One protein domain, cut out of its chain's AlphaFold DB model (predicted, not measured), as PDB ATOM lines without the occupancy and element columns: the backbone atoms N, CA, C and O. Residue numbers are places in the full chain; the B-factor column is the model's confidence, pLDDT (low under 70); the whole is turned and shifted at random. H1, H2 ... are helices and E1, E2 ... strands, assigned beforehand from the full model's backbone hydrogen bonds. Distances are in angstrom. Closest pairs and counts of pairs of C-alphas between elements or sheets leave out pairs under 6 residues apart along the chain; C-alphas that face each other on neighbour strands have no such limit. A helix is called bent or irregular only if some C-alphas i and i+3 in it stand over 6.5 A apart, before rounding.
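This is residues 136 to 196 of the 225 residues of the protein "Cyclohexanone monooxygenase" of Fusarium oxysporum f. sp. pisi HDV247 (UniProt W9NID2). Two short parallel strands, E1 and E2, lie side by side as a narrow wall, with one longer helix, H2, packed along one of its faces and running back against the strands' direction; no named element covers the other face. The rest is mostly loop, in which the short helix H1 lies between two long unnamed stretches, residues 136 to 149 and 154 to 167. The printed part has 61 residues with two named helices and two named strands, in the order H1, E1, H2, E2, and a sheet of order E1, E2, all parallel. The class is mixed, helices and strands, with under half of the residues in named elements. The whole is compact and rounded, with a radius of gyration of the C-alphas of 10.9 A and spans of 27 by 25 by 22 A.

Strands E1, residues 168 to 172, and E2, residues 191 to 195, are parallel neighbours with 18 degrees between their directions. The C-alphas of Gly 170 and Tyr 193 face each other at 4.7 A. N 169 and O 191 are within hydrogen-bond range at 2.8 A, as are N 193 and O 169 at 2.8 A. With H2, residues 176 to 188, they form a strand-helix-strand unit, two parallel neighbour strands with a helix between them along the chain, and its crossover is right-handed. The closest C-alphas of E1 and H2 are those of Ile 171 and Ala 178, 7.5 A apart. Those of H2 and E2 are Gly 186 and Leu 192, 5.9 A apart. H1, residues 150 to 153, is apart from H2 and from E2. In H2, 6 of 9 O i to N i+4 pairs are within hydrogen-bond range; H1 is too short for such a pair, and its one O i to N i+3 pair is not within range.

E1 measures 13.4 A from first to last C-alpha, beginning at C-alpha 168 (-12.548, 14.117, -11.070). E2 measures 13.1 A and ends at C-alpha 195 (-0.353, 18.622, -8.485). H2 measures 19.9 A and is only just irregular: C-alphas 180 and 183 are 6.6 A apart. H1 measures 4.8 A and begins at C-alpha 150 (-11.451, 1.187, -1.187).

The two C-alphas farthest apart are those of Lys 137 and Ser 158, 31.3 A. The printed part has no cut. The link from H1 to E1, 14 residues, is long; those from E1 to H2 and from H2 to E2 are tight. The mean pLDDT of the printed part is 91.1, and no printed residue is under 70.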
ATOM      1  N   GLU A 136      -8.663  21.958   4.590       88.88
ATOM      2  CA  GLU A 136      -9.707  21.465   5.487       88.88
ATOM      3  C   GLU A 136     -11.127  21.869   5.059       88.88
ATOM      4  O   GLU A 136     -12.110  21.292   5.519       88.88
ATOM      5  N   LYS A 137     -11.255  22.864   4.171       94.00
ATOM      6  CA  LYS A 137     -12.546  23.338   3.652       94.00
ATOM      7  C   LYS A 137     -12.993  22.576   2.409       94.00
ATOM      8  O   LYS A 137     -14.122  22.795   1.957       94.00
ATOM      9  N   PHE A 138     -12.142  21.711   1.852       94.62
ATOM     10  CA  PHE A 138     -12.494  20.883   0.707       94.62
ATOM     11  C   PHE A 138     -13.720  20.024   1.038       94.62
ATOM     12  O   PHE A 138     -13.772  19.350   2.061       94.62
ATOM     13  N   LYS A 139     -14.746  20.101   0.184       96.38
ATOM     14  CA  LYS A 139     -16.031  19.413   0.396       96.38
ATOM     15  C   LYS A 139     -16.099  18.037  -0.259       96.38
ATOM     16  O   LYS A 139     -17.047  17.301  -0.012       96.38
ATOM     17  N   GLY A 140     -15.137  17.717  -1.123       95.31
ATOM     18  CA  GLY A 140     -15.026  16.387  -1.705       95.31
ATOM     19  C   GLY A 140     -14.408  15.396  -0.725       95.31
ATOM     20  O   GLY A 140     -13.841  15.772   0.298       95.31
ATOM     21  N   HIS A 141     -14.495  14.117  -1.068       95.44
ATOM     22  CA  HIS A 141     -13.842  13.064  -0.306       95.44
ATOM     23  C   HIS A 141     -12.317  13.135  -0.492       95.44
ATOM     24  O   HIS A 141     -11.830  13.304  -1.613       95.44
ATOM     25  N   SER A 142     -11.564  13.022   0.602       93.00
ATOM     26  CA  SER A 142     -10.102  13.123   0.607       93.00
ATOM     27  C   SER A 142      -9.492  12.179   1.636       93.00
ATOM     28  O   SER A 142      -9.946  12.145   2.777       93.00
ATOM     29  N   PHE A 143      -8.420  11.489   1.259       89.69
ATOM     30  CA  PHE A 143      -7.661  10.598   2.133       89.69
ATOM     31  C   PHE A 143      -6.178  10.597   1.745       89.69
ATOM     32  O   PHE A 143      -5.800  11.011   0.646       89.69
ATOM     33  N   HIS A 144      -5.320  10.159   2.667       87.94
ATOM     34  CA  HIS A 144      -3.892   9.980   2.408       87.94
ATOM     35  C   HIS A 144      -3.662   8.616   1.750       87.94
ATOM     36  O   HIS A 144      -4.327   7.647   2.094       87.94
ATOM     37  N   THR A 145      -2.684   8.501   0.852       84.38
ATOM     38  CA  THR A 145      -2.375   7.223   0.187       84.38
ATOM     39  C   THR A 145      -2.060   6.127   1.215       84.38
ATOM     40  O   THR A 145      -2.629   5.049   1.176       84.38
ATOM     41  N   SER A 146      -1.281   6.420   2.252       80.31
ATOM     42  CA  SER A 146      -1.095   5.519   3.408       80.31
ATOM     43  C   SER A 146      -2.336   5.260   4.282       80.31
ATOM     44  O   SER A 146      -2.149   4.778   5.389       80.31
ATOM     45  N   CYS A 147      -3.559   5.567   3.844       82.25
ATOM     46  CA  CYS A 147      -4.852   5.158   4.414       82.25
ATOM     47  C   CYS A 147      -5.892   5.118   3.274       82.25
ATOM     48  O   CYS A 147      -6.823   5.920   3.256       82.25
ATOM     49  N   TRP A 148      -5.680   4.264   2.270       84.12
ATOM     50  CA  TRP A 148      -6.536   4.196   1.085       84.12
ATOM     51  C   TRP A 148      -7.946   3.706   1.426       84.12
ATOM     52  O   TRP A 148      -8.110   2.693   2.105       84.12
ATOM     53  N   ASP A 149      -8.956   4.402   0.908       89.38
ATOM     54  CA  ASP A 149     -10.368   4.076   1.107       89.38
ATOM     55  C   ASP A 149     -10.929   3.337  -0.122       89.38
ATOM     56  O   ASP A 149     -11.398   3.950  -1.085       89.38
ATOM     57  N   PHE A 150     -10.865   2.001  -0.111       89.31
ATOM     58  CA  PHE A 150     -11.451   1.187  -1.187       89.31
ATOM     59  C   PHE A 150     -12.974   1.133  -1.157       89.31
ATOM     60  O   PHE A 150     -13.587   0.855  -2.191       89.31
ATOM     61  N   ASP A 151     -13.608   1.428  -0.024       93.69
ATOM     62  CA  ASP A 151     -15.064   1.519   0.020       93.69
ATOM     63  C   ASP A 151     -15.528   2.703  -0.834       93.69
ATOM     64  O   ASP A 151     -16.507   2.585  -1.585       93.69
ATOM     65  N   TYR A 152     -14.766   3.800  -0.813       94.69
ATOM     66  CA  TYR A 152     -14.966   4.947  -1.686       94.69
ATOM     67  C   TYR A 152     -14.508   4.693  -3.130       94.69
ATOM     68  O   TYR A 152     -15.293   4.901  -4.056       94.69
ATOM     69  N   THR A 153     -13.268   4.231  -3.358       93.81
ATOM     70  CA  THR A 153     -12.735   4.104  -4.733       93.81
ATOM     71  C   THR A 153     -13.264   2.895  -5.498       93.81
ATOM     72  O   THR A 153     -13.198   2.850  -6.729       93.81
ATOM     73  N   GLY A 154     -13.778   1.895  -4.783       93.50
ATOM     74  CA  GLY A 154     -13.975   0.559  -5.324       93.50
ATOM     75  C   GLY A 154     -12.645  -0.090  -5.701       93.50
ATOM     76  O   GLY A 154     -11.568   0.496  -5.561       93.50
ATOM     77  N   GLY A 155     -12.755  -1.307  -6.216       90.56
ATOM     78  CA  GLY A 155     -11.620  -2.113  -6.625       90.56
ATOM     79  C   GLY A 155     -10.898  -2.709  -5.439       90.56
ATOM     80  O   GLY A 155     -11.470  -2.907  -4.366       90.56
ATOM     81  N   ASP A 156      -9.631  -2.996  -5.664       84.19
ATOM     82  CA  ASP A 156      -8.748  -3.482  -4.634       84.19
ATOM     83  C   ASP A 156      -7.316  -3.038  -4.917       84.19
ATOM     84  O   ASP A 156      -6.998  -2.181  -5.745       84.19
ATOM     85  N   VAL A 157      -6.428  -3.657  -4.173       73.25
ATOM     86  CA  VAL A 157      -5.013  -3.377  -4.136       73.25
ATOM     87  C   VAL A 157      -4.269  -3.638  -5.456       73.25
ATOM     88  O   VAL A 157      -3.131  -3.190  -5.613       73.25
ATOM     89  N   SER A 158      -4.896  -4.369  -6.381       75.44
ATOM     90  CA  SER A 158      -4.422  -4.646  -7.738       75.44
ATOM     91  C   SER A 158      -4.897  -3.616  -8.771       75.44
ATOM     92  O   SER A 158      -4.324  -3.562  -9.861       75.44
ATOM     93  N   GLY A 159      -5.877  -2.770  -8.427       80.94
ATOM     94  CA  GLY A 159      -6.480  -1.776  -9.314       80.94
ATOM     95  C   GLY A 159      -8.001  -1.933  -9.408       80.94
ATOM     96  O   GLY A 159      -8.673  -2.187  -8.409       80.94
ATOM     97  N   ASN A 160      -8.551  -1.755 -10.616       88.31
ATOM     98  CA  ASN A 160      -9.991  -1.842 -10.896       88.31
ATOM     99  C   ASN A 160     -10.840  -0.889 -10.036       88.31
ATOM    100  O   ASN A 160     -11.847  -1.283  -9.437       88.31
ATOM    101  N   LEU A 161     -10.418   0.377  -9.969       91.75
ATOM    102  CA  LEU A 161     -11.029   1.444  -9.165       91.75
ATOM    103  C   LEU A 161     -12.372   1.905  -9.769       91.75
ATOM    104  O   LEU A 161     -12.564   3.059 -10.143       91.75
ATOM    105  N   HIS A 162     -13.306   0.972  -9.918       94.50
ATOM    106  CA  HIS A 162     -14.508   1.092 -10.739       94.50
ATOM    107  C   HIS A 162     -15.478   2.193 -10.284       94.50
ATOM    108  O   HIS A 162     -16.236   2.709 -11.107       94.50
ATOM    109  N   LYS A 163     -15.438   2.610  -9.008       96.50
ATOM    110  CA  LYS A 163     -16.262   3.727  -8.500       96.50
ATOM    111  C   LYS A 163     -15.682   5.107  -8.841       96.50
ATOM    112  O   LYS A 163     -16.273   6.122  -8.479       96.50
ATOM    113  N   MET A 164     -14.546   5.161  -9.542       96.19
ATOM    114  CA  MET A 164     -13.875   6.407  -9.932       96.19
ATOM    115  C   MET A 164     -14.264   6.904 -11.332       96.19
ATOM    116  O   MET A 164     -13.941   8.039 -11.684       96.19
ATOM    117  N   THR A 165     -14.996   6.100 -12.109       96.12
ATOM    118  CA  THR A 165     -15.273   6.322 -13.546       96.12
ATOM    119  C   THR A 165     -15.987   7.631 -13.872       96.12
ATOM    120  O   THR A 165     -15.793   8.187 -14.951       96.12
ATOM    121  N   ASP A 166     -16.759   8.186 -12.938       96.56
ATOM    122  CA  ASP A 166     -17.440   9.477 -13.073       96.56
ATOM    123  C   ASP A 166     -16.744  10.618 -12.301       96.56
ATOM    124  O   ASP A 166     -17.176  11.777 -12.360       96.56
ATOM    125  N   LYS A 167     -15.651  10.325 -11.584       97.81
ATOM    126  CA  LYS A 167     -14.994  11.247 -10.651       97.81
ATOM    127  C   LYS A 167     -13.859  12.033 -11.293       97.81
ATOM    128  O   LYS A 167     -13.068  11.534 -12.089       97.81
ATOM    129  N   ARG A 168     -13.743  13.292 -10.864       98.19
ATOM    130  CA  ARG A 168     -12.548  14.117 -11.070       98.19
ATOM    131  C   ARG A 168     -11.653  13.958  -9.853       98.19
ATOM    132  O   ARG A 168     -12.084  14.264  -8.743       98.19
ATOM    133  N   VAL A 169     -10.434  13.489 -10.066       97.88
ATOM    134  CA  VAL A 169      -9.513  13.088  -9.006       97.88
ATOM    135  C   VAL A 169      -8.299  13.998  -9.014       97.88
ATOM    136  O   VAL A 169      -7.725  14.267 -10.065       97.88
ATOM    137  N   GLY A 170      -7.906  14.472  -7.835       96.62
ATOM    138  CA  GLY A 170      -6.665  15.204  -7.626       96.62
ATOM    139  C   GLY A 170      -5.682  14.368  -6.817       96.62
ATOM    140  O   GLY A 170      -6.041  13.889  -5.745       96.62
ATOM    141  N   ILE A 171      -4.448  14.228  -7.295       94.00
ATOM    142  CA  ILE A 171      -3.334  13.670  -6.522       94.00
ATOM    143  C   ILE A 171      -2.295  14.761  -6.276       94.00
ATOM    144  O   ILE A 171      -1.823  15.420  -7.201       94.00
ATOM    145  N   ILE A 172      -1.964  14.979  -5.007       93.06
ATOM    146  CA  ILE A 172      -0.937  15.933  -4.590       93.06
ATOM    147  C   ILE A 172       0.343  15.142  -4.357       93.06
ATOM    148  O   ILE A 172       0.293  14.141  -3.645       93.06
ATOM    149  N   TRP A 173       1.466  15.645  -4.887       86.31
ATOM    150  CA  TRP A 173       2.801  15.027  -4.855       86.31
ATOM    151  C   TRP A 173       3.063  14.002  -5.971       86.31
ATOM    152  O   TRP A 173       2.151  13.396  -6.524       86.31
ATOM    153  N   THR A 174       4.344  13.838  -6.311       87.38
ATOM    154  CA  THR A 174       4.828  13.111  -7.502       87.38
ATOM    155  C   THR A 174       5.975  12.142  -7.203       87.38
ATOM    156  O   THR A 174       6.675  11.727  -8.117       87.38
ATOM    157  N   GLY A 175       6.183  11.763  -5.935       86.94
ATOM    158  CA  GLY A 175       7.215  10.788  -5.572       86.94
ATOM    159  C   GLY A 175       6.833   9.335  -5.864       86.94
ATOM    160  O   GLY A 175       5.829   9.048  -6.514       86.94
ATOM    161  N   ALA A 176       7.622   8.391  -5.337       83.00
ATOM    162  CA  ALA A 176       7.525   6.962  -5.665       83.00
ATOM    163  C   ALA A 176       6.122   6.349  -5.487       83.00
ATOM    164  O   ALA A 176       5.738   5.464  -6.250       83.00
ATOM    165  N   THR A 177       5.343   6.813  -4.504       85.12
ATOM    166  CA  THR A 177       3.943   6.392  -4.330       85.12
ATOM    167  C   THR A 177       3.062   6.882  -5.473       85.12
ATOM    168  O   THR A 177       2.313   6.096  -6.043       85.12
ATOM    169  N   ALA A 178       3.160   8.162  -5.840       86.56
ATOM    170  CA  ALA A 178       2.347   8.738  -6.904       86.56
ATOM    171  C   ALA A 178       2.659   8.089  -8.259       86.56
ATOM    172  O   ALA A 178       1.731   7.727  -8.970       86.56
ATOM    173  N   ILE A 179       3.937   7.835  -8.564       87.19
ATOM    174  CA  ILE A 179       4.366   7.144  -9.797       87.19
ATOM    175  C   ILE A 179       3.664   5.787  -9.967       87.19
ATOM    176  O   ILE A 179       3.352   5.389 -11.083       87.19
ATOM    177  N   GLN A 180       3.391   5.083  -8.866       85.25
ATOM    178  CA  GLN A 180       2.749   3.766  -8.898       85.25
ATOM    179  C   GLN A 180       1.220   3.842  -8.880       85.25
ATOM    180  O   GLN A 180       0.559   2.973  -9.433       85.25
ATOM    181  N   VAL A 181       0.646   4.882  -8.274       88.50
ATOM    182  CA  VAL A 181      -0.811   5.060  -8.154       88.50
ATOM    183  C   VAL A 181      -1.419   5.731  -9.392       88.50
ATOM    184  O   VAL A 181      -2.525   5.381  -9.803       88.50
ATOM    185  N   VAL A 182      -0.710   6.691  -9.994       90.88
ATOM    186  CA  VAL A 182      -1.188   7.498 -11.128       90.88
ATOM    187  C   VAL A 182      -1.660   6.651 -12.315       90.88
ATOM    188  O   VAL A 182      -2.732   6.974 -12.819       90.88
ATOM    189  N   PRO A 183      -0.969   5.574 -12.747       90.12
ATOM    190  CA  PRO A 183      -1.453   4.742 -13.849       90.12
ATOM    191  C   PRO A 183      -2.854   4.163 -13.598       90.12
ATOM    192  O   PRO A 183      -3.725   4.286 -14.452       90.12
ATOM    193  N   HIS A 184      -3.113   3.640 -12.395       90.38
ATOM    194  CA  HIS A 184      -4.423   3.079 -12.033       90.38
ATOM    195  C   HIS A 184      -5.508   4.147 -11.891       90.38
ATOM    196  O   HIS A 184      -6.651   3.940 -12.289       90.38
ATOM    197  N   LEU A 185      -5.163   5.310 -11.330       92.06
ATOM    198  CA  LEU A 185      -6.097   6.435 -11.286       92.06
ATOM    199  C   LEU A 185      -6.409   6.952 -12.694       92.06
ATOM    200  O   LEU A 185      -7.558   7.286 -12.964       92.06
ATOM    201  N   GLY A 186      -5.413   7.016 -13.575       93.50
ATOM    202  CA  GLY A 186      -5.568   7.476 -14.952       93.50
ATOM    203  C   GLY A 186      -6.444   6.548 -15.788       93.50
ATOM    204  O   GLY A 186      -7.232   7.030 -16.590       93.50
ATOM    205  N   GLU A 187      -6.356   5.238 -15.552       94.44
ATOM    206  CA  GLU A 187      -7.181   4.228 -16.221       94.44
ATOM    207  C   GLU A 187      -8.666   4.306 -15.828       94.44
ATOM    208  O   GLU A 187      -9.540   4.073 -16.661       94.44
ATOM    209  N   HIS A 188      -8.968   4.648 -14.571       94.75
ATOM    210  CA  HIS A 188     -10.324   4.514 -14.026       94.75
ATOM    211  C   HIS A 188     -11.031   5.825 -13.674       94.75
ATOM    212  O   HIS A 188     -12.214   5.782 -13.355       94.75
ATOM    213  N   SER A 189     -10.357   6.976 -13.690       96.38
ATOM    214  CA  SER A 189     -10.977   8.263 -13.334       96.38
ATOM    215  C   SER A 189     -11.501   9.000 -14.563       96.38
ATOM    216  O   SER A 189     -10.862   8.981 -15.611       96.38
ATOM    217  N   LYS A 190     -12.594   9.765 -14.423       97.88
ATOM    218  CA  LYS A 190     -13.072  10.650 -15.505       97.88
ATOM    219  C   LYS A 190     -12.020  11.690 -15.896       97.88
ATOM    220  O   LYS A 190     -11.809  11.965 -17.072       97.88
ATOM    221  N   HIS A 191     -11.390  12.296 -14.891       98.12
ATOM    222  CA  HIS A 191     -10.245  13.186 -15.062       98.12
ATOM    223  C   HIS A 191      -9.284  13.009 -13.892       98.12
ATOM    224  O   HIS A 191      -9.725  12.955 -12.742       98.12
ATOM    225  N   LEU A 192      -7.985  12.994 -14.181       97.50
ATOM    226  CA  LEU A 192      -6.924  12.975 -13.181       97.50
ATOM    227  C   LEU A 192      -6.096  14.261 -13.267       97.50
ATOM    228  O   LEU A 192      -5.576  14.605 -14.326       97.50
ATOM    229  N   TYR A 193      -5.951  14.944 -12.136       97.56
ATOM    230  CA  TYR A 193      -5.107  16.122 -11.966       97.56
ATOM    231  C   TYR A 193      -3.935  15.777 -11.047       97.56
ATOM    232  O   TYR A 193      -4.141  15.398  -9.893       97.56
ATOM    233  N   ALA A 194      -2.707  15.924 -11.543       94.81
ATOM    234  CA  ALA A 194      -1.490  15.742 -10.756       94.81
ATOM    235  C   ALA A 194      -0.913  17.105 -10.345       94.81
ATOM    236  O   ALA A 194      -0.471  17.888 -11.185       94.81
ATOM    237  N   PHE A 195      -0.907  17.390  -9.043       93.88
ATOM    238  CA  PHE A 195      -0.353  18.622  -8.485       93.88
ATOM    239  C   PHE A 195       1.113  18.399  -8.103       93.88
ATOM    240  O   PHE A 195       1.434  17.844  -7.045       93.88
ATOM    241  N   GLN A 196       2.011  18.834  -8.986       94.38
ATOM    242  CA  GLN A 196       3.454  18.665  -8.850       94.38
ATOM    243  C   GLN A 196       4.122  19.931  -8.311       94.38
ATOM    244  O   GLN A 196       4.044  20.989  -8.929       94.38
TER     245      GLN A 196